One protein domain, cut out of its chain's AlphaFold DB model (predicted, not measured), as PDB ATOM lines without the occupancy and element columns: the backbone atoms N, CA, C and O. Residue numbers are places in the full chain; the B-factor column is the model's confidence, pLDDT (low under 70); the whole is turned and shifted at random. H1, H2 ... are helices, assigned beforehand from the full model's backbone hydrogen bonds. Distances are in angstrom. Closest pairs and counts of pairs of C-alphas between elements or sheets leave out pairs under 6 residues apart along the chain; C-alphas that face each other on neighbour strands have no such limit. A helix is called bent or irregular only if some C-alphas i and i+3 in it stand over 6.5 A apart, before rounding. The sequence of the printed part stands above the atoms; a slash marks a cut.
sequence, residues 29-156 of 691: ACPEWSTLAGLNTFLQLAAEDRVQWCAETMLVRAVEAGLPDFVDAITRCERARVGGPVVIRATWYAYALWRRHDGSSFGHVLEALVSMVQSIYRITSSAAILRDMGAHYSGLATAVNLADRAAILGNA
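AT A GLANCE: This is residues 29 to 156 of the 691 residues of an uncharacterized protein of Plasmodiophora brassicae (UniProt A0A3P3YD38). Two helical hairpins, H2 with H3 and H4 with H5, pack side by side at shallow tilts to make the core. H1 packs on H3 at one end of the long axis, H6 starts beside H5 and crosses H4 steeply toward the other end, and short H7 packs on H4. The printed part has 128 residues, with seven named helices, H1 to H7 in chain order, and no named strand; its class is all helix. It is compact, with a radius of gyration of the C-alphas of 14.4 A, and spans 43 by 31 by 25 A.

HOW THE PARTS SIT: H4, residues 84 to 100, is the hub, touching four other helices. It forms a hairpin with H5, residues 107 to 121, at a shallow tilt of 28 degrees; their closest C-alphas, Thr 91 and Leu 113, are 5.3 A apart. H2, residues 48 to 64, touches H4 at a shallow tilt of 15 degrees, the same way, closest at the C-alphas of Val 60 and Ala 90, 5.6 A. H2 is irregular, its C-alphas 53 and 56 being 7.5 A apart, with a kink of 47 degrees near residue 56. H3, residues 68 to 75, forms a hairpin with H2, closest at the C-alphas of Ala 62 and Phe 70, 5.7 A. H5 touches H3 with residues 108 to 113 alone, closest at the C-alphas of Pro 68 and Val 109, 4.8 A. H1, residues 36 to 45, touches H3 at 6 degrees, a shallow tilt, the same way, closest at the C-alphas of Leu 36 and Phe 70, 6.2 A. H6, residues 126 to 140, touches residues 92 to 96 of H4 alone at a steep tilt of 69 degrees, only just short of about perpendicular; the closest C-alphas, Trp 92 and Met 133, are 6.9 A apart. H5 and H6 touch about perpendicular, at 74 degrees, closest at the C-alphas of Val 114 and Ser 126, 6.3 A. H7, residues 149 to 154, touches H4 at a steep tilt of 45 degrees, closest at the C-alphas of Arg 89 and Leu 153, 6.1 A. H1 and H4 are apart. Every O i to N i+4 pair is within hydrogen-bond range in H1, H3, H4, H5, H6 and H7, and 11 of 13 in H2.

IN THESE COORDINATES: H1 begins at C-alpha 36 (-1.187, 28.413, -94.351). From first to last C-alpha H2 measures 24.1 A, H4 24.2 A, H5 20.8 A and H6 21.0 A. H4 begins at C-alpha 84 (-7.493, 6.210, -96.672), and H7 ends at C-alpha 154 (-20.950, 11.038, -102.761).

THE WHOLE: The C-alphas farthest apart, of Leu 45 and Thr 142, are 44.1 A apart. The printed part has no cut and no long link. The mean pLDDT of the printed part is 78.0; among the residues under 70 are 29 to 32, 102 to 105 and 141 to 144.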
ATOM      1  N   ALA A  29     -19.115  22.769 -86.700       58.31
ATOM      2  CA  ALA A  29     -18.713  23.406 -87.948       58.31
ATOM      3  C   ALA A  29     -17.185  23.528 -88.012       58.31
ATOM      4  O   ALA A  29     -16.530  23.900 -87.032       58.31
ATOM      5  N   CYS A  30     -16.611  23.199 -89.170       65.94
ATOM      6  CA  CYS A  30     -15.177  23.343 -89.388       65.94
ATOM      7  C   CYS A  30     -14.826  24.806 -89.651       65.94
ATOM      8  O   CYS A  30     -15.482  25.436 -90.484       65.94
ATOM      9  N   PRO A  31     -13.810  25.353 -88.964       65.25
ATOM     10  CA  PRO A  31     -13.457  26.751 -89.118       65.25
ATOM     11  C   PRO A  31     -12.903  27.043 -90.510       65.25
ATOM     12  O   PRO A  31     -12.324  26.187 -91.183       65.25
ATOM     13  N   GLU A  32     -13.076  28.287 -90.941       64.25
ATOM     14  CA  GLU A  32     -12.561  28.751 -92.223       64.25
ATOM     15  C   GLU A  32     -11.127  29.246 -92.059       64.25
ATOM     16  O   GLU A  32     -10.836  30.075 -91.197       64.25
ATOM     17  N   TRP A  33     -10.229  28.769 -92.918       71.69
ATOM     18  CA  TRP A  33      -8.869  29.280 -93.017       71.69
ATOM     19  C   TRP A  33      -8.644  29.995 -94.345       71.69
ATOM     20  O   TRP A  33      -9.133  29.584 -95.394       71.69
ATOM     21  N   SER A  34      -7.860  31.067 -94.299       59.81
ATOM     22  CA  SER A  34      -7.463  31.858 -95.470       59.81
ATOM     23  C   SER A  34      -5.947  31.877 -95.693       59.81
ATOM     24  O   SER A  34      -5.476  32.416 -96.690       59.81
ATOM     25  N   THR A  35      -5.161  31.299 -94.775       72.06
ATOM     26  CA  THR A  35      -3.691  31.291 -94.826       72.06
ATOM     27  C   THR A  35      -3.110  29.984 -94.286       72.06
ATOM     28  O   THR A  35      -3.662  29.386 -93.361       72.06
ATOM     29  N   LEU A  36      -1.944  29.586 -94.811       69.94
ATOM     30  CA  LEU A  36      -1.187  28.413 -94.351       69.94
ATOM     31  C   LEU A  36      -0.793  28.531 -92.865       69.94
ATOM     32  O   LEU A  36      -0.747  27.540 -92.143       69.94
ATOM     33  N   ALA A  37      -0.555  29.755 -92.383       66.56
ATOM     34  CA  ALA A  37      -0.275  30.035 -90.975       66.56
ATOM     35  C   ALA A  37      -1.495  29.779 -90.071       66.56
ATOM     36  O   ALA A  37      -1.353  29.158 -89.019       66.56
ATOM     37  N   GLY A  38      -2.692  30.211 -90.489       67.81
ATOM     38  CA  GLY A  38      -3.945  29.937 -89.777       67.81
ATOM     39  C   GLY A  38      -4.301  28.448 -89.768       67.81
ATOM     40  O   GLY A  38      -4.644  27.911 -88.718       67.81
ATOM     41  N   LEU A  39      -4.110  27.771 -90.906       74.94
ATOM     42  CA  LEU A  39      -4.182  26.313 -91.045       74.94
ATOM     43  C   LEU A  39      -3.262  25.605 -90.036       74.94
ATOM     44  O   LEU A  39      -3.740  24.851 -89.190       74.94
ATOM     45  N   ASN A  40      -1.961  25.905 -90.051       76.56
ATOM     46  CA  ASN A  40      -0.999  25.295 -89.129       76.56
ATOM     47  C   ASN A  40      -1.326  25.590 -87.658       76.56
ATOM     48  O   ASN A  40      -1.159  24.723 -86.804       76.56
ATOM     49  N   THR A  41      -1.850  26.781 -87.363       71.31
ATOM     50  CA  THR A  41      -2.277  27.166 -86.012       71.31
ATOM     51  C   THR A  41      -3.498  26.355 -85.562       71.31
ATOM     52  O   THR A  41      -3.528  25.895 -84.424       71.31
ATOM     53  N   PHE A  42      -4.478  26.095 -86.435       72.62
ATOM     54  CA  PHE A  42      -5.588  25.186 -86.120       72.62
ATOM     55  C   PHE A  42      -5.095  23.752 -85.875       72.62
ATOM     56  O   PHE A  42      -5.392  23.178 -84.830       72.62
ATOM     57  N   LEU A  43      -4.282  23.202 -86.786       75.38
ATOM     58  CA  LEU A  43      -3.722  21.848 -86.670       75.38
ATOM     59  C   LEU A  43      -2.912  21.642 -85.376       75.38
ATOM     60  O   LEU A  43      -2.896  20.543 -84.818       75.38
ATOM     61  N   GLN A  44      -2.252  22.692 -84.880       74.81
ATOM     62  CA  GLN A  44      -1.460  22.657 -83.647       74.81
ATOM     63  C   GLN A  44      -2.280  22.910 -82.373       74.81
ATOM     64  O   GLN A  44      -1.954  22.324 -81.344       74.81
ATOM     65  N   LEU A  45      -3.316  23.759 -82.411       68.19
ATOM     66  CA  LEU A  45      -3.994  24.251 -81.197       68.19
ATOM     67  C   LEU A  45      -5.413  23.719 -80.972       68.19
ATOM     68  O   LEU A  45      -5.885  23.744 -79.837       68.19
ATOM     69  N   ALA A  46      -6.111  23.241 -82.004       69.81
ATOM     70  CA  ALA A  46      -7.427  22.631 -81.823       69.81
ATOM     71  C   ALA A  46      -7.316  21.252 -81.147       69.81
ATOM     72  O   ALA A  46      -6.266  20.605 -81.193       69.81
ATOM     73  N   ALA A  47      -8.398  20.794 -80.514       73.94
ATOM     74  CA  ALA A  47      -8.480  19.459 -79.922       73.94
ATOM     75  C   ALA A  47      -8.416  18.362 -81.009       73.94
ATOM     76  O   ALA A  47      -8.818  18.596 -82.147       73.94
ATOM     77  N   GLU A  48      -7.833  17.199 -80.696       73.56
ATOM     78  CA  GLU A  48      -7.478  16.188 -81.709       73.56
ATOM     79  C   GLU A  48      -8.714  15.617 -82.424       73.56
ATOM     80  O   GLU A  48      -8.734  15.521 -83.647       73.56
ATOM     81  N   ASP A  49      -9.776  15.351 -81.669       73.62
ATOM     82  CA  ASP A  49     -11.117  15.005 -82.147       73.62
ATOM     83  C   ASP A  49     -11.673  16.043 -83.140       73.62
ATOM     84  O   ASP A  49     -12.176  15.679 -84.204       73.62
ATOM     85  N   ARG A  50     -11.515  17.342 -82.849       74.50
ATOM     86  CA  ARG A  50     -11.947  18.436 -83.734       74.50
ATOM     87  C   ARG A  50     -11.104  18.523 -85.010       74.50
ATOM     88  O   ARG A  50     -11.645  18.847 -86.067       74.50
ATOM     89  N   VAL A  51      -9.802  18.230 -84.940       76.50
ATOM     90  CA  VAL A  51      -8.925  18.193 -86.126       76.50
ATOM     91  C   VAL A  51      -9.267  16.993 -87.016       76.50
ATOM     92  O   VAL A  51      -9.413  17.168 -88.226       76.50
ATOM     93  N   GLN A  52      -9.466  15.805 -86.434       79.44
ATOM     94  CA  GLN A  52      -9.877  14.594 -87.157       79.44
ATOM     95  C   GLN A  52     -11.245  14.764 -87.822       79.44
ATOM     96  O   GLN A  52     -11.384  14.516 -89.018       79.44
ATOM     97  N   TRP A  53     -12.240  15.257 -87.076       77.94
ATOM     98  CA  TRP A  53     -13.589  15.500 -87.594       77.94
ATOM     99  C   TRP A  53     -13.594  16.473 -88.784       77.94
ATOM    100  O   TRP A  53     -14.396  16.329 -89.706       77.94
ATOM    101  N   CYS A  54     -12.656  17.423 -88.816       81.75
ATOM    102  CA  CYS A  54     -12.537  18.373 -89.914       81.75
ATOM    103  C   CYS A  54     -11.653  17.937 -91.087       81.75
ATOM    104  O   CYS A  54     -11.729  18.581 -92.133       81.75
ATOM    105  N   ALA A  55     -10.858  16.866 -90.969       82.88
ATOM    106  CA  ALA A  55      -9.822  16.489 -91.943       82.88
ATOM    107  C   ALA A  55     -10.312  16.456 -93.402       82.88
ATOM    108  O   ALA A  55      -9.646  16.981 -94.295       82.88
ATOM    109  N   GLU A  56     -11.506  15.912 -93.644       82.50
ATOM    110  CA  GLU A  56     -12.098  15.839 -94.981       82.50
ATOM    111  C   GLU A  56     -12.526  17.208 -95.525       82.50
ATOM    112  O   GLU A  56     -12.105  17.601 -96.612       82.50
ATOM    113  N   THR A  57     -13.308  17.974 -94.759       82.69
ATOM    114  CA  THR A  57     -13.739  19.334 -95.134       82.69
ATOM    115  C   THR A  57     -12.543  20.242 -95.414       82.69
ATOM    116  O   THR A  57     -12.557  21.043 -96.350       82.69
ATOM    117  N   MET A  58     -11.498  20.083 -94.605       84.31
ATOM    118  CA  MET A  58     -10.224  20.782 -94.688       84.31
ATOM    119  C   MET A  58      -9.469  20.452 -95.983       84.31
ATOM    120  O   MET A  58      -9.031  21.369 -96.683       84.31
ATOM    121  N   LEU A  59      -9.378  19.169 -96.346       84.44
ATOM    122  CA  LEU A  59      -8.749  18.717 -97.589       84.44
ATOM    123  C   LEU A  59      -9.527  19.131 -98.833       84.44
ATOM    124  O   LEU A  59      -8.936  19.675 -99.761       84.44
ATOM    125  N   VAL A  60     -10.848  18.941 -98.844       84.44
ATOM    126  CA  VAL A  60     -11.690  19.338 -99.981       84.44
ATOM    127  C   VAL A  60     -11.556  20.841-100.248       84.44
ATOM    128  O   VAL A  60     -11.381  21.230-101.396       84.44
ATOM    129  N   ARG A  61     -11.519  21.687 -99.208       82.25
ATOM    130  CA  ARG A  61     -11.291  23.137 -99.364       82.25
ATOM    131  C   ARG A  61      -9.906  23.483 -99.917       82.25
ATOM    132  O   ARG A  61      -9.791  24.397-100.731       82.25
ATOM    133  N   ALA A  62      -8.857  22.764 -99.509       83.69
ATOM    134  CA  ALA A  62      -7.518  22.936-100.080       83.69
ATOM    135  C   ALA A  62      -7.480  22.557-101.574       83.69
ATOM    136  O   ALA A  62      -6.808  23.225-102.363       83.69
ATOM    137  N   VAL A  63      -8.258  21.541-101.968       83.88
ATOM    138  CA  VAL A  63      -8.455  21.142-103.368       83.88
ATOM    139  C   VAL A  63      -9.232  22.196-104.159       83.88
ATOM    140  O   VAL A  63      -8.761  22.601-105.217       83.88
ATOM    141  N   GLU A  64     -10.363  22.696-103.646       82.94
ATOM    142  CA  GLU A  64     -11.164  23.761-104.283       82.94
ATOM    143  C   GLU A  64     -10.343  25.032-104.544       82.94
ATOM    144  O   GLU A  64     -10.496  25.674-105.582       82.94
ATOM    145  N   ALA A  65      -9.450  25.381-103.614       78.00
ATOM    146  CA  ALA A  65      -8.580  26.548-103.716       78.00
ATOM    147  C   ALA A  65      -7.322  26.326-104.582       78.00
ATOM    148  O   ALA A  65      -6.598  27.287-104.841       78.00
ATOM    149  N   GLY A  66      -7.032  25.091-105.010       78.56
ATOM    150  CA  GLY A  66      -5.826  24.765-105.779       78.56
ATOM    151  C   GLY A  66      -4.516  24.912-104.987       78.56
ATOM    152  O   GLY A  66      -3.495  25.274-105.564       78.56
ATOM    153  N   LEU A  67      -4.535  24.677-103.667       82.19
ATOM    154  CA  LEU A  67      -3.418  24.974-102.756       82.19
ATOM    155  C   LEU A  67      -2.676  23.695-102.303       82.19
ATOM    156  O   LEU A  67      -3.043  23.115-101.275       82.19
ATOM    157  N   PRO A  68      -1.607  23.253-103.002       80.81
ATOM    158  CA  PRO A  68      -0.886  22.027-102.646       80.81
ATOM    159  C   PRO A  68      -0.213  22.119-101.269       80.81
ATOM    160  O   PRO A  68      -0.281  21.161-100.504       80.81
ATOM    161  N   ASP A  69       0.326  23.286-100.894       79.81
ATOM    162  CA  ASP A  69       0.945  23.516 -99.576       79.81
ATOM    163  C   ASP A  69      -0.023  23.257 -98.407       79.81
ATOM    164  O   ASP A  69       0.394  22.871 -97.314       79.81
ATOM    165  N   PHE A  70      -1.325  23.478 -98.624       82.81
ATOM    166  CA  PHE A  70      -2.353  23.247 -97.609       82.81
ATOM    167  C   PHE A  70      -2.662  21.756 -97.485       82.81
ATOM    168  O   PHE A  70      -2.768  21.260 -96.367       82.81
ATOM    169  N   VAL A  71      -2.758  21.038 -98.611       83.31
ATOM    170  CA  VAL A  71      -2.886  19.572 -98.614       83.31
ATOM    171  C   VAL A  71      -1.717  18.955 -97.850       83.31
ATOM    172  O   VAL A  71      -1.950  18.243 -96.877       83.31
ATOM    173  N   ASP A  72      -0.485  19.325 -98.206       82.88
ATOM    174  CA  ASP A  72       0.744  18.850 -97.564       82.88
ATOM    175  C   ASP A  72       0.753  19.095 -96.042       82.88
ATOM    176  O   ASP A  72       1.127  18.213 -95.265       82.88
ATOM    177  N   ALA A  73       0.320  20.279 -95.595       82.62
ATOM    178  CA  ALA A  73       0.263  20.624 -94.176       82.62
ATOM    179  C   ALA A  73      -0.798  19.822 -93.398       82.62
ATOM    180  O   ALA A  73      -0.521  19.372 -92.285       82.62
ATOM    181  N   ILE A  74      -1.986  19.601 -93.974       83.94
ATOM    182  CA  ILE A  74      -3.053  18.804 -93.340       83.94
ATOM    183  C   ILE A  74      -2.619  17.343 -93.206       83.94
ATOM    184  O   ILE A  74      -2.819  16.725 -92.163       83.94
ATOM    185  N   THR A  75      -2.009  16.785 -94.247       80.62
ATOM    186  CA  THR A  75      -1.742  15.344 -94.336       80.62
ATOM    187  C   THR A  75      -0.480  14.914 -93.609       80.62
ATOM    188  O   THR A  75      -0.389  13.772 -93.171       80.62
ATOM    189  N   ARG A  76       0.490  15.821 -93.439       81.12
ATOM    190  CA  ARG A  76       1.659  15.606 -92.570       81.12
ATOM    191  C   ARG A  76       1.342  15.838 -91.088       81.12
ATOM    192  O   ARG A  76       2.206  15.615 -90.244       81.12
ATOM    193  N   CYS A  77       0.134  16.288 -90.749       81.12
ATOM    194  CA  CYS A  77      -0.289  16.444 -89.365       81.12
ATOM    195  C   CYS A  77      -0.802  15.113 -88.801       81.12
ATOM    196  O   CYS A  77      -1.935  14.714 -89.064       81.12
ATOM    197  N   GLU A  78       0.000  14.457 -87.959       76.75
ATOM    198  CA  GLU A  78      -0.370  13.198 -87.285       76.75
ATOM    199  C   GLU A  78      -1.724  13.292 -86.557       76.75
ATOM    200  O   GLU A  78      -2.531  12.364 -86.594       76.75
ATOM    201  N   ARG A  79      -2.020  14.462 -85.973       75.75
ATOM    202  CA  ARG A  79      -3.264  14.756 -85.240       75.75
ATOM    203  C   ARG A  79      -4.514  14.736 -86.121       75.75
ATOM    204  O   ARG A  79      -5.604  14.536 -85.599       75.75
ATOM    205  N   ALA A  80      -4.380  14.936 -87.434       74.75
ATOM    206  CA  ALA A  80      -5.507  14.912 -88.366       74.75
ATOM    207  C   ALA A  80      -5.960  13.494 -88.744       74.75
ATOM    208  O   ALA A  80      -7.070  13.349 -89.250       74.75
ATOM    209  N   ARG A  81      -5.116  12.470 -88.510       71.88
ATOM    210  CA  ARG A  81      -5.360  11.041 -88.807       71.88
ATOM    211  C   ARG A  81      -6.151  10.812 -90.103       71.88
ATOM    212  O   ARG A  81      -7.187  10.147 -90.105       71.88
ATOM    213  N   VAL A  82      -5.674  11.388 -91.209       77.19
ATOM    214  CA  VAL A  82      -6.378  11.346 -92.499       77.19
ATOM    215  C   VAL A  82      -6.457   9.904 -93.015       77.19
ATOM    216  O   VAL A  82      -5.504   9.372 -93.581       77.19
ATOM    217  N   GLY A  83      -7.603   9.255 -92.806       76.31
ATOM    218  CA  GLY A  83      -7.823   7.874 -93.226       76.31
ATOM    219  C   GLY A  83      -7.874   7.719 -94.747       76.31
ATOM    220  O   GLY A  83      -8.325   8.614 -95.463       76.31
ATOM    221  N   GLY A  84      -7.484   6.541 -95.243       78.75
ATOM    222  CA  GLY A  84      -7.493   6.210 -96.672       78.75
ATOM    223  C   GLY A  84      -8.784   6.588 -97.425       78.75
ATOM    224  O   GLY A  84      -8.676   7.235 -98.464       78.75
ATOM    225  N   PRO A  85     -10.000   6.322 -96.898       81.44
ATOM    226  CA  PRO A  85     -11.248   6.745 -97.542       81.44
ATOM    227  C   PRO A  85     -11.381   8.264 -97.731       81.44
ATOM    228  O   PRO A  85     -11.917   8.702 -98.746       81.44
ATOM    229  N   VAL A  86     -10.873   9.073 -96.794       84.12
ATOM    230  CA  VAL A  86     -10.877  10.545 -96.895       84.12
ATOM    231  C   VAL A  86      -9.903  11.005 -97.978       84.12
ATOM    232  O   VAL A  86     -10.257  11.844 -98.806       84.12
ATOM    233  N   VAL A  87      -8.704  10.414 -98.023       85.38
ATOM    234  CA  VAL A  87      -7.723  10.697 -99.083       85.38
ATOM    235  C   VAL A  87      -8.292  10.327-100.452       85.38
ATOM    236  O   VAL A  87      -8.200  11.130-101.375       85.38
ATOM    237  N   ILE A  88      -8.941   9.167-100.594       85.56
ATOM    238  CA  ILE A  88      -9.567   8.757-101.859       85.56
ATOM    239  C   ILE A  88     -10.647   9.754-102.291       85.56
ATOM    240  O   ILE A  88     -10.624  10.184-103.442       85.56
ATOM    241  N   ARG A  89     -11.545  10.178-101.387       85.81
ATOM    242  CA  ARG A  89     -12.581  11.182-101.698       85.81
ATOM    243  C   ARG A  89     -11.981  12.525-102.122       85.81
ATOM    244  O   ARG A  89     -12.417  13.086-103.125       85.81
ATOM    245  N   ALA A  90     -10.940  13.000-101.437       88.31
ATOM    246  CA  ALA A  90     -10.231  14.226-101.810       88.31
ATOM    247  C   ALA A  90      -9.501  14.100-103.163       88.31
ATOM    248  O   ALA A  90      -9.582  15.004-103.993       88.31
ATOM    249  N   THR A  91      -8.836  12.968-103.418       90.00
ATOM    250  CA  THR A  91      -8.120  12.685-104.678       90.00
ATOM    251  C   THR A  91      -9.089  12.582-105.854       90.00
ATOM    252  O   THR A  91      -8.846  13.154-106.912       90.00
ATOM    253  N   TRP A  92     -10.224  11.908-105.658       89.75
ATOM    254  CA  TRP A  92     -11.314  11.824-106.627       89.75
ATOM    255  C   TRP A  92     -11.901  13.201-106.955       89.75
ATOM    256  O   TRP A  92     -12.072  13.544-108.123       89.75
ATOM    257  N   TYR A  93     -12.150  14.019-105.932       89.19
ATOM    258  CA  TYR A  93     -12.644  15.380-106.108       89.19
ATOM    259  C   TYR A  93     -11.639  16.257-106.877       89.19
ATOM    260  O   TYR A  93     -12.017  16.957-107.818       89.19
ATOM    261  N   ALA A  94     -10.343  16.142-106.562       88.75
ATOM    262  CA  ALA A  94      -9.266  16.789-107.314       88.75
ATOM    263  C   ALA A  94      -9.205  16.307-108.773       88.75
ATOM    264  O   ALA A  94      -9.048  17.125-109.677       88.75
ATOM    265  N   TYR A  95      -9.388  15.005-109.023       88.62
ATOM    266  CA  TYR A  95      -9.423  14.428-110.369       88.62
ATOM    267  C   TYR A  95     -10.606  14.956-111.189       88.62
ATOM    268  O   TYR A  95     -10.437  15.343-112.345       88.62
ATOM    269  N   ALA A  96     -11.795  15.035-110.587       86.44
ATOM    270  CA  ALA A  96     -12.988  15.557-111.245       86.44
ATOM    271  C   ALA A  96     -12.833  17.040-111.634       86.44
ATOM    272  O   ALA A  96     -13.156  17.419-112.762       86.44
ATOM    273  N   LEU A  97     -12.268  17.870-110.749       84.81
ATOM    274  CA  LEU A  97     -11.942  19.266-111.064       84.81
ATOM    275  C   LEU A  97     -10.830  19.379-112.120       84.81
ATOM    276  O   LEU A  97     -10.944  20.178-113.048       84.81
ATOM    277  N   TRP A  98      -9.793  18.545-112.039       87.25
ATOM    278  CA  TRP A  98      -8.711  18.485-113.025       87.25
ATOM    279  C   TRP A  98      -9.234  18.171-114.438       87.25
ATOM    280  O   TRP A  98      -8.870  18.862-115.390       87.25
ATOM    281  N   ARG A  99     -10.154  17.201-114.571       83.81
ATOM    282  CA  ARG A  99     -10.826  16.866-115.842       83.81
ATOM    283  C   ARG A  99     -11.765  17.968-116.343       83.81
ATOM    284  O   ARG A  99     -11.891  18.126-117.551       83.81
ATOM    285  N   ARG A 100     -12.415  18.717-115.446       78.12
ATOM    286  CA  ARG A 100     -13.349  19.809-115.784       78.12
ATOM    287  C   ARG A 100     -12.654  21.102-116.238       78.12
ATOM    288  O   ARG A 100     -13.269  21.896-116.941       78.12
ATOM    289  N   HIS A 101     -11.409  21.326-115.820       73.62
ATOM    290  CA  HIS A 101     -10.664  22.576-116.036       73.62
ATOM    291  C   HIS A 101      -9.416  22.396-116.927       73.62
ATOM    292  O   HIS A 101      -8.373  23.000-116.668       73.62
ATOM    293  N   ASP A 102      -9.514  21.538-117.949       63.62
ATOM    294  CA  ASP A 102      -8.468  21.257-118.950       63.62
ATOM    295  C   ASP A 102      -7.070  20.972-118.356       63.62
ATOM    296  O   ASP A 102      -6.031  21.336-118.906       63.62
ATOM    297  N   GLY A 103      -7.035  20.319-117.191       59.00
ATOM    298  CA  GLY A 103      -5.843  19.724-116.583       59.00
ATOM    299  C   GLY A 103      -4.769  20.669-116.018       59.00
ATOM    300  O   GLY A 103      -3.862  20.204-115.327       59.00
ATOM    301  N   SER A 104      -4.834  21.979-116.261       61.66
ATOM    302  CA  SER A 104      -3.716  22.884-115.933       61.66
ATOM    303  C   SER A 104      -3.653  23.326-114.464       61.66
ATOM    304  O   SER A 104      -2.577  23.357-113.876       61.66
ATOM    305  N   SER A 105      -4.792  23.663-113.849       64.88
ATOM    306  CA  SER A 105      -4.808  24.386-112.557       64.88
ATOM    307  C   SER A 105      -4.777  23.490-111.311       64.88
ATOM    308  O   SER A 105      -4.420  23.956-110.235       64.88
ATOM    309  N   PHE A 106      -5.129  22.206-111.443       75.94
ATOM    310  CA  PHE A 106      -5.248  21.268-110.313       75.94
ATOM    311  C   PHE A 106      -4.210  20.132-110.340       75.94
ATOM    312  O   PHE A 106      -4.217  19.285-109.449       75.94
ATOM    313  N   GLY A 107      -3.309  20.112-111.333       76.81
ATOM    314  CA  GLY A 107      -2.346  19.021-111.543       76.81
ATOM    315  C   GLY A 107      -1.484  18.734-110.313       76.81
ATOM    316  O   GLY A 107      -1.499  17.618-109.811       76.81
ATOM    317  N   HIS A 108      -0.834  19.753-109.748       78.06
ATOM    318  CA  HIS A 108       0.049  19.589-108.584       78.06
ATOM    319  C   HIS A 108      -0.674  19.166-107.296       78.06
ATOM    320  O   HIS A 108      -0.112  18.459-106.464       78.06
ATOM    321  N   VAL A 109      -1.940  19.563-107.136       83.25
ATOM    322  CA  VAL A 109      -2.785  19.118-106.016       83.25
ATOM    323  C   VAL A 109      -3.162  17.645-106.184       83.25
ATOM    324  O   VAL A 109      -3.092  16.870-105.231       83.25
ATOM    325  N   LEU A 110      -3.519  17.245-107.407       86.94
ATOM    326  CA  LEU A 110      -3.817  15.860-107.755       86.94
ATOM    327  C   LEU A 110      -2.578  14.960-107.618       86.94
ATOM    328  O   LEU A 110      -2.692  13.872-107.066       86.94
ATOM    329  N   GLU A 111      -1.394  15.412-108.040       85.06
ATOM    330  CA  GLU A 111      -0.118  14.694-107.884       85.06
ATOM    331  C   GLU A 111       0.203  14.398-106.409       85.06
ATOM    332  O   GLU A 111       0.504  13.252-106.060       85.06
ATOM    333  N   ALA A 112       0.076  15.399-105.528       83.75
ATOM    334  CA  ALA A 112       0.297  15.238-104.090       83.75
ATOM    335  C   ALA A 112      -0.678  14.221-103.462       83.75
ATOM    336  O   ALA A 112      -0.270  13.344-102.696       83.75
ATOM    337  N   LEU A 113      -1.959  14.295-103.832       87.50
ATOM    338  CA  LEU A 113      -3.001  13.392-103.341       87.50
ATOM    339  C   LEU A 113      -2.869  11.963-103.896       87.50
ATOM    340  O   LEU A 113      -3.015  10.999-103.145       87.50
ATOM    341  N   VAL A 114      -2.507  11.791-105.171       87.62
ATOM    342  CA  VAL A 114      -2.243  10.469-105.768       87.62
ATOM    343  C   VAL A 114      -1.050   9.794-105.091       87.62
ATOM    344  O   VAL A 114      -1.162   8.628-104.715       87.62
ATOM    345  N   SER A 115       0.047  10.522-104.854       83.81
ATOM    346  CA  SER A 115       1.208  10.021-104.097       83.81
ATOM    347  C   SER A 115       0.810   9.507-102.701       83.81
ATOM    348  O   SER A 115       1.301   8.484-102.218       83.81
ATOM    349  N   MET A 116      -0.173  10.154-102.075       81.25
ATOM    350  CA  MET A 116      -0.730   9.727-100.794       81.25
ATOM    351  C   MET A 116      -1.541   8.434-100.877       81.25
ATOM    352  O   MET A 116      -1.362   7.547-100.044       81.25
ATOM    353  N   VAL A 117      -2.399   8.297-101.894       83.19
ATOM    354  CA  VAL A 117      -3.138   7.052-102.156       83.19
ATOM    355  C   VAL A 117      -2.157   5.904-102.426       83.19
ATOM    356  O   VAL A 117      -2.337   4.816-101.883       83.19
ATOM    357  N   GLN A 118      -1.074   6.151-103.176       85.00
ATOM    358  CA  GLN A 118       0.000   5.172-103.379       85.00
ATOM    359  C   GLN A 118       0.655   4.737-102.065       85.00
ATOM    360  O   GLN A 118       0.854   3.542-101.859       85.00
ATOM    361  N   SER A 119       0.958   5.682-101.171       80.31
ATOM    362  CA  SER A 119       1.561   5.401 -99.862       80.31
ATOM    363  C   SER A 119       0.636   4.574 -98.957       80.31
ATOM    364  O   SER A 119       1.039   3.533 -98.439       80.31
ATOM    365  N   ILE A 120      -0.632   4.985 -98.825       78.69
ATOM    366  CA  ILE A 120      -1.609   4.345 -97.926       78.69
ATOM    367  C   ILE A 120      -1.998   2.943 -98.413       78.69
ATOM    368  O   ILE A 120      -2.047   2.008 -97.616       78.69
ATOM    369  N   TYR A 121      -2.247   2.779 -99.716       79.25
ATOM    370  CA  TYR A 121      -2.723   1.518-100.303       79.25
ATOM    371  C   TYR A 121      -1.607   0.671-100.936       79.25
ATOM    372  O   TYR A 121      -1.887  -0.352-101.557       79.25
ATOM    373  N   ARG A 122      -0.338   1.081-100.787       78.38
ATOM    374  CA  ARG A 122       0.859   0.433-101.365       78.38
ATOM    375  C   ARG A 122       0.789   0.229-102.889       78.38
ATOM    376  O   ARG A 122       1.352  -0.724-103.426       78.38
ATOM    377  N   ILE A 123       0.115   1.135-103.602       77.44
ATOM    378  CA  ILE A 123      -0.064   1.056-105.058       77.44
ATOM    379  C   ILE A 123       1.188   1.597-105.757       77.44
ATOM    380  O   ILE A 123       1.495   2.789-105.708       77.44
ATOM    381  N   THR A 124       1.898   0.733-106.475       73.88
ATOM    382  CA  THR A 124       3.175   1.073-107.128       73.88
ATOM    383  C   THR A 124       3.044   1.990-108.349       73.88
ATOM    384  O   THR A 124       4.043   2.564-108.776       73.88
ATOM    385  N   SER A 125       1.842   2.174-108.909       80.12
ATOM    386  CA  SER A 125       1.618   2.962-110.128       80.12
ATOM    387  C   SER A 125       0.561   4.059-109.954       80.12
ATOM    388  O   SER A 125      -0.635   3.781-109.863       80.12
ATOM    389  N   SER A 126       0.988   5.323-110.018       80.19
ATOM    390  CA  SER A 126       0.101   6.495-110.118       80.19
ATOM    391  C   SER A 126      -0.792   6.442-111.364       80.19
ATOM    392  O   SER A 126      -1.963   6.817-111.318       80.19
ATOM    393  N   ALA A 127      -0.271   5.894-112.467       79.31
ATOM    394  CA  ALA A 127      -1.006   5.682-113.711       79.31
ATOM    395  C   ALA A 127      -2.082   4.579-113.619       79.31
ATOM    396  O   ALA A 127      -2.966   4.527-114.472       79.31
ATOM    397  N   ALA A 128      -2.046   3.696-112.613       76.44
ATOM    398  CA  ALA A 128      -3.180   2.819-112.308       76.44
ATOM    399  C   ALA A 128      -4.311   3.617-111.640       76.44
ATOM    400  O   ALA A 128      -5.415   3.654-112.170       76.44
ATOM    401  N   ILE A 129      -4.002   4.373-110.579       81.12
ATOM    402  CA  ILE A 129      -4.979   5.196-109.843       81.12
ATOM    403  C   ILE A 129      -5.693   6.189-110.776       81.12
ATOM    404  O   ILE A 129      -6.919   6.259-110.792       81.12
ATOM    405  N   LEU A 130      -4.938   6.930-111.595       85.50
ATOM    406  CA  LEU A 130      -5.493   7.928-112.523       85.50
ATOM    407  C   LEU A 130      -6.312   7.313-113.672       85.50
ATOM    408  O   LEU A 130      -7.201   7.974-114.214       85.50
ATOM    409  N   ARG A 131      -6.024   6.063-114.048       81.62
ATOM    410  CA  ARG A 131      -6.771   5.303-115.060       81.62
ATOM    411  C   ARG A 131      -8.078   4.766-114.492       81.62
ATOM    412  O   ARG A 131      -9.107   4.918-115.143       81.62
ATOM    413  N   ASP A 132      -8.052   4.235-113.275       79.56
ATOM    414  CA  ASP A 132      -9.245   3.735-112.589       79.56
ATOM    415  C   ASP A 132     -10.200   4.901-112.261       79.56
ATOM    416  O   ASP A 132     -11.398   4.819-112.537       79.56
ATOM    417  N   MET A 133      -9.672   6.053-111.820       86.81
ATOM    418  CA  MET A 133     -10.453   7.296-111.711       86.81
ATOM    419  C   MET A 133     -10.974   7.791-113.067       86.81
ATOM    420  O   MET A 133     -12.097   8.281-113.144       86.81
ATOM    421  N   GLY A 134     -10.206   7.641-114.150       84.38
ATOM    422  CA  GLY A 134     -10.644   8.002-115.502       84.38
ATOM    423  C   GLY A 134     -11.788   7.138-116.030       84.38
ATOM    424  O   GLY A 134     -12.724   7.669-116.633       84.38
ATOM    425  N   ALA A 135     -11.756   5.832-115.762       81.69
ATOM    426  CA  ALA A 135     -12.847   4.914-116.073       81.69
ATOM    427  C   ALA A 135     -14.108   5.262-115.263       81.69
ATOM    428  O   ALA A 135     -15.181   5.441-115.840       81.69
ATOM    429  N   HIS A 136     -13.957   5.466-113.949       82.94
ATOM    430  CA  HIS A 136     -15.048   5.841-113.041       82.94
ATOM    431  C   HIS A 136     -15.692   7.186-113.419       82.94
ATOM    432  O   HIS A 136     -16.912   7.297-113.505       82.94
ATOM    433  N   TYR A 137     -14.879   8.194-113.755       83.94
ATOM    434  CA  TYR A 137     -15.341   9.498-114.250       83.94
ATOM    435  C   TYR A 137     -16.101   9.390-115.570       83.94
ATOM    436  O   TYR A 137     -17.142  10.021-115.730       83.94
ATOM    437  N   SER A 138     -15.618   8.569-116.502       80.56
ATOM    438  CA  SER A 138     -16.271   8.387-117.803       80.56
ATOM    439  C   SER A 138     -17.622   7.671-117.678       80.56
ATOM    440  O   SER A 138     -18.539   7.986-118.431       80.56
ATOM    441  N   GLY A 139     -17.769   6.761-116.707       74.94
ATOM    442  CA  GLY A 139     -19.045   6.114-116.382       74.94
ATOM    443  C   GLY A 139     -20.035   7.014-115.629       74.94
ATOM    444  O   GLY A 139     -21.237   6.910-115.847       74.94
ATOM    445  N   LEU A 140     -19.551   7.919-114.771       78.00
ATOM    446  CA  LEU A 140     -20.400   8.840-114.000       78.00
ATOM    447  C   LEU A 140     -20.831  10.091-114.774       78.00
ATOM    448  O   LEU A 140     -21.919  10.607-114.523       78.00
ATOM    449  N   ALA A 141     -20.018  10.578-115.714       65.75
ATOM    450  CA  ALA A 141     -20.281  11.819-116.451       65.75
ATOM    451  C   ALA A 141     -21.556  11.788-117.318       65.75
ATOM    452  O   ALA A 141     -22.056  12.843-117.699       65.75
ATOM    453  N   THR A 142     -22.090  10.603-117.619       62.03
ATOM    454  CA  THR A 142     -23.363  10.409-118.334       62.03
ATOM    455  C   THR A 142     -24.574  10.260-117.408       62.03
ATOM    456  O   THR A 142     -25.701  10.393-117.875       62.03
ATOM    457  N   ALA A 143     -24.362   9.992-116.114       60.25
ATOM    458  CA  ALA A 143     -25.414   9.641-115.154       60.25
ATOM    459  C   ALA A 143     -25.611  10.673-114.027       60.25
ATOM    460  O   ALA A 143     -26.684  10.727-113.428       60.25
ATOM    461  N   VAL A 144     -24.595  11.485-113.718       69.44
ATOM    462  CA  VAL A 144     -24.584  12.398-112.564       69.44
ATOM    463  C   VAL A 144     -24.138  13.798-112.982       69.44
ATOM    464  O   VAL A 144     -23.200  13.969-113.758       69.44
ATOM    465  N   ASN A 145     -24.776  14.829-112.421       70.75
ATOM    466  CA  ASN A 145     -24.367  16.215-112.630       70.75
ATOM    467  C   ASN A 145     -23.060  16.530-111.875       70.75
ATOM    468  O   ASN A 145     -23.075  16.988-110.732       70.75
ATOM    469  N   LEU A 146     -21.922  16.346-112.550       68.62
ATOM    470  CA  LEU A 146     -20.573  16.652-112.049       68.62
ATOM    471  C   LEU A 146     -20.282  18.167-111.892       68.62
ATOM    472  O   LEU A 146     -19.124  18.575-111.777       68.62
ATOM    473  N   ALA A 147     -21.309  19.024-111.882       66.88
ATOM    474  CA  ALA A 147     -21.197  20.405-111.422       66.88
ATOM    475  C   ALA A 147     -21.416  20.562-109.904       66.88
ATOM    476  O   ALA A 147     -20.944  21.556-109.350       66.88
ATOM    477  N   ASP A 148     -22.098  19.614-109.245       75.06
ATOM    478  CA  ASP A 148     -22.392  19.658-107.807       75.06
ATOM    479  C   ASP A 148     -21.309  18.960-106.961       75.06
ATOM    480  O   ASP A 148     -20.920  17.815-107.198       75.06
ATOM    481  N   ARG A 149     -20.853  19.655-105.914       75.44
ATOM    482  CA  ARG A 149     -19.877  19.162-104.938       75.44
ATOM    483  C   ARG A 149     -20.379  17.932-104.183       75.44
ATOM    484  O   ARG A 149     -19.591  17.009-103.974       75.44
ATOM    485  N   ALA A 150     -21.644  17.924-103.756       74.75
ATOM    486  CA  ALA A 150     -22.195  16.804-102.996       74.75
ATOM    487  C   ALA A 150     -22.293  15.554-103.882       74.75
ATOM    488  O   ALA A 150     -21.839  14.481-103.480       74.75
ATOM    489  N   ALA A 151     -22.766  15.716-105.121       74.19
ATOM    490  CA  ALA A 151     -22.798  14.660-106.124       74.19
ATOM    491  C   ALA A 151     -21.411  14.069-106.451       74.19
ATOM    492  O   ALA A 151     -21.288  12.846-106.520       74.19
ATOM    493  N   ILE A 152     -20.355  14.883-106.609       78.94
ATOM    494  CA  ILE A 152     -18.999  14.351-106.860       78.94
ATOM    495  C   ILE A 152     -18.500  13.555-105.644       78.94
ATOM    496  O   ILE A 152     -18.074  12.412-105.802       78.94
ATOM    497  N   LEU A 153     -18.552  14.131-104.437       80.38
ATOM    498  CA  LEU A 153     -18.014  13.494-103.224       80.38
ATOM    499  C   LEU A 153     -18.775  12.217-102.837       80.38
ATOM    500  O   LEU A 153     -18.152  11.244-102.414       80.38
ATOM    501  N   GLY A 154     -20.099  12.199-103.026       77.19
ATOM    502  CA  GLY A 154     -20.950  11.038-102.761       77.19
ATOM    503  C   GLY A 154     -20.745   9.861-103.722       77.19
ATOM    504  O   GLY A 154     -21.105   8.742-103.379       77.19
ATOM    505  N   ASN A 155     -20.131  10.089-104.890       82.44
ATOM    506  CA  ASN A 155     -19.867   9.064-105.908       82.44
ATOM    507  C   ASN A 155     -18.375   8.693-106.024       82.44
ATOM    508  O   ASN A 155     -17.928   8.220-107.069       82.44
ATOM    509  N   ALA A 156     -17.576   8.915-104.978       83.19
ATOM    510  CA  ALA A 156     -16.160   8.555-104.997       83.19
ATOM    511  C   ALA A 156     -15.936   7.032-105.133       83.19
ATOM    512  O   ALA A 156     -16.665   6.252-104.515       83.19
TER     513      ALA A 156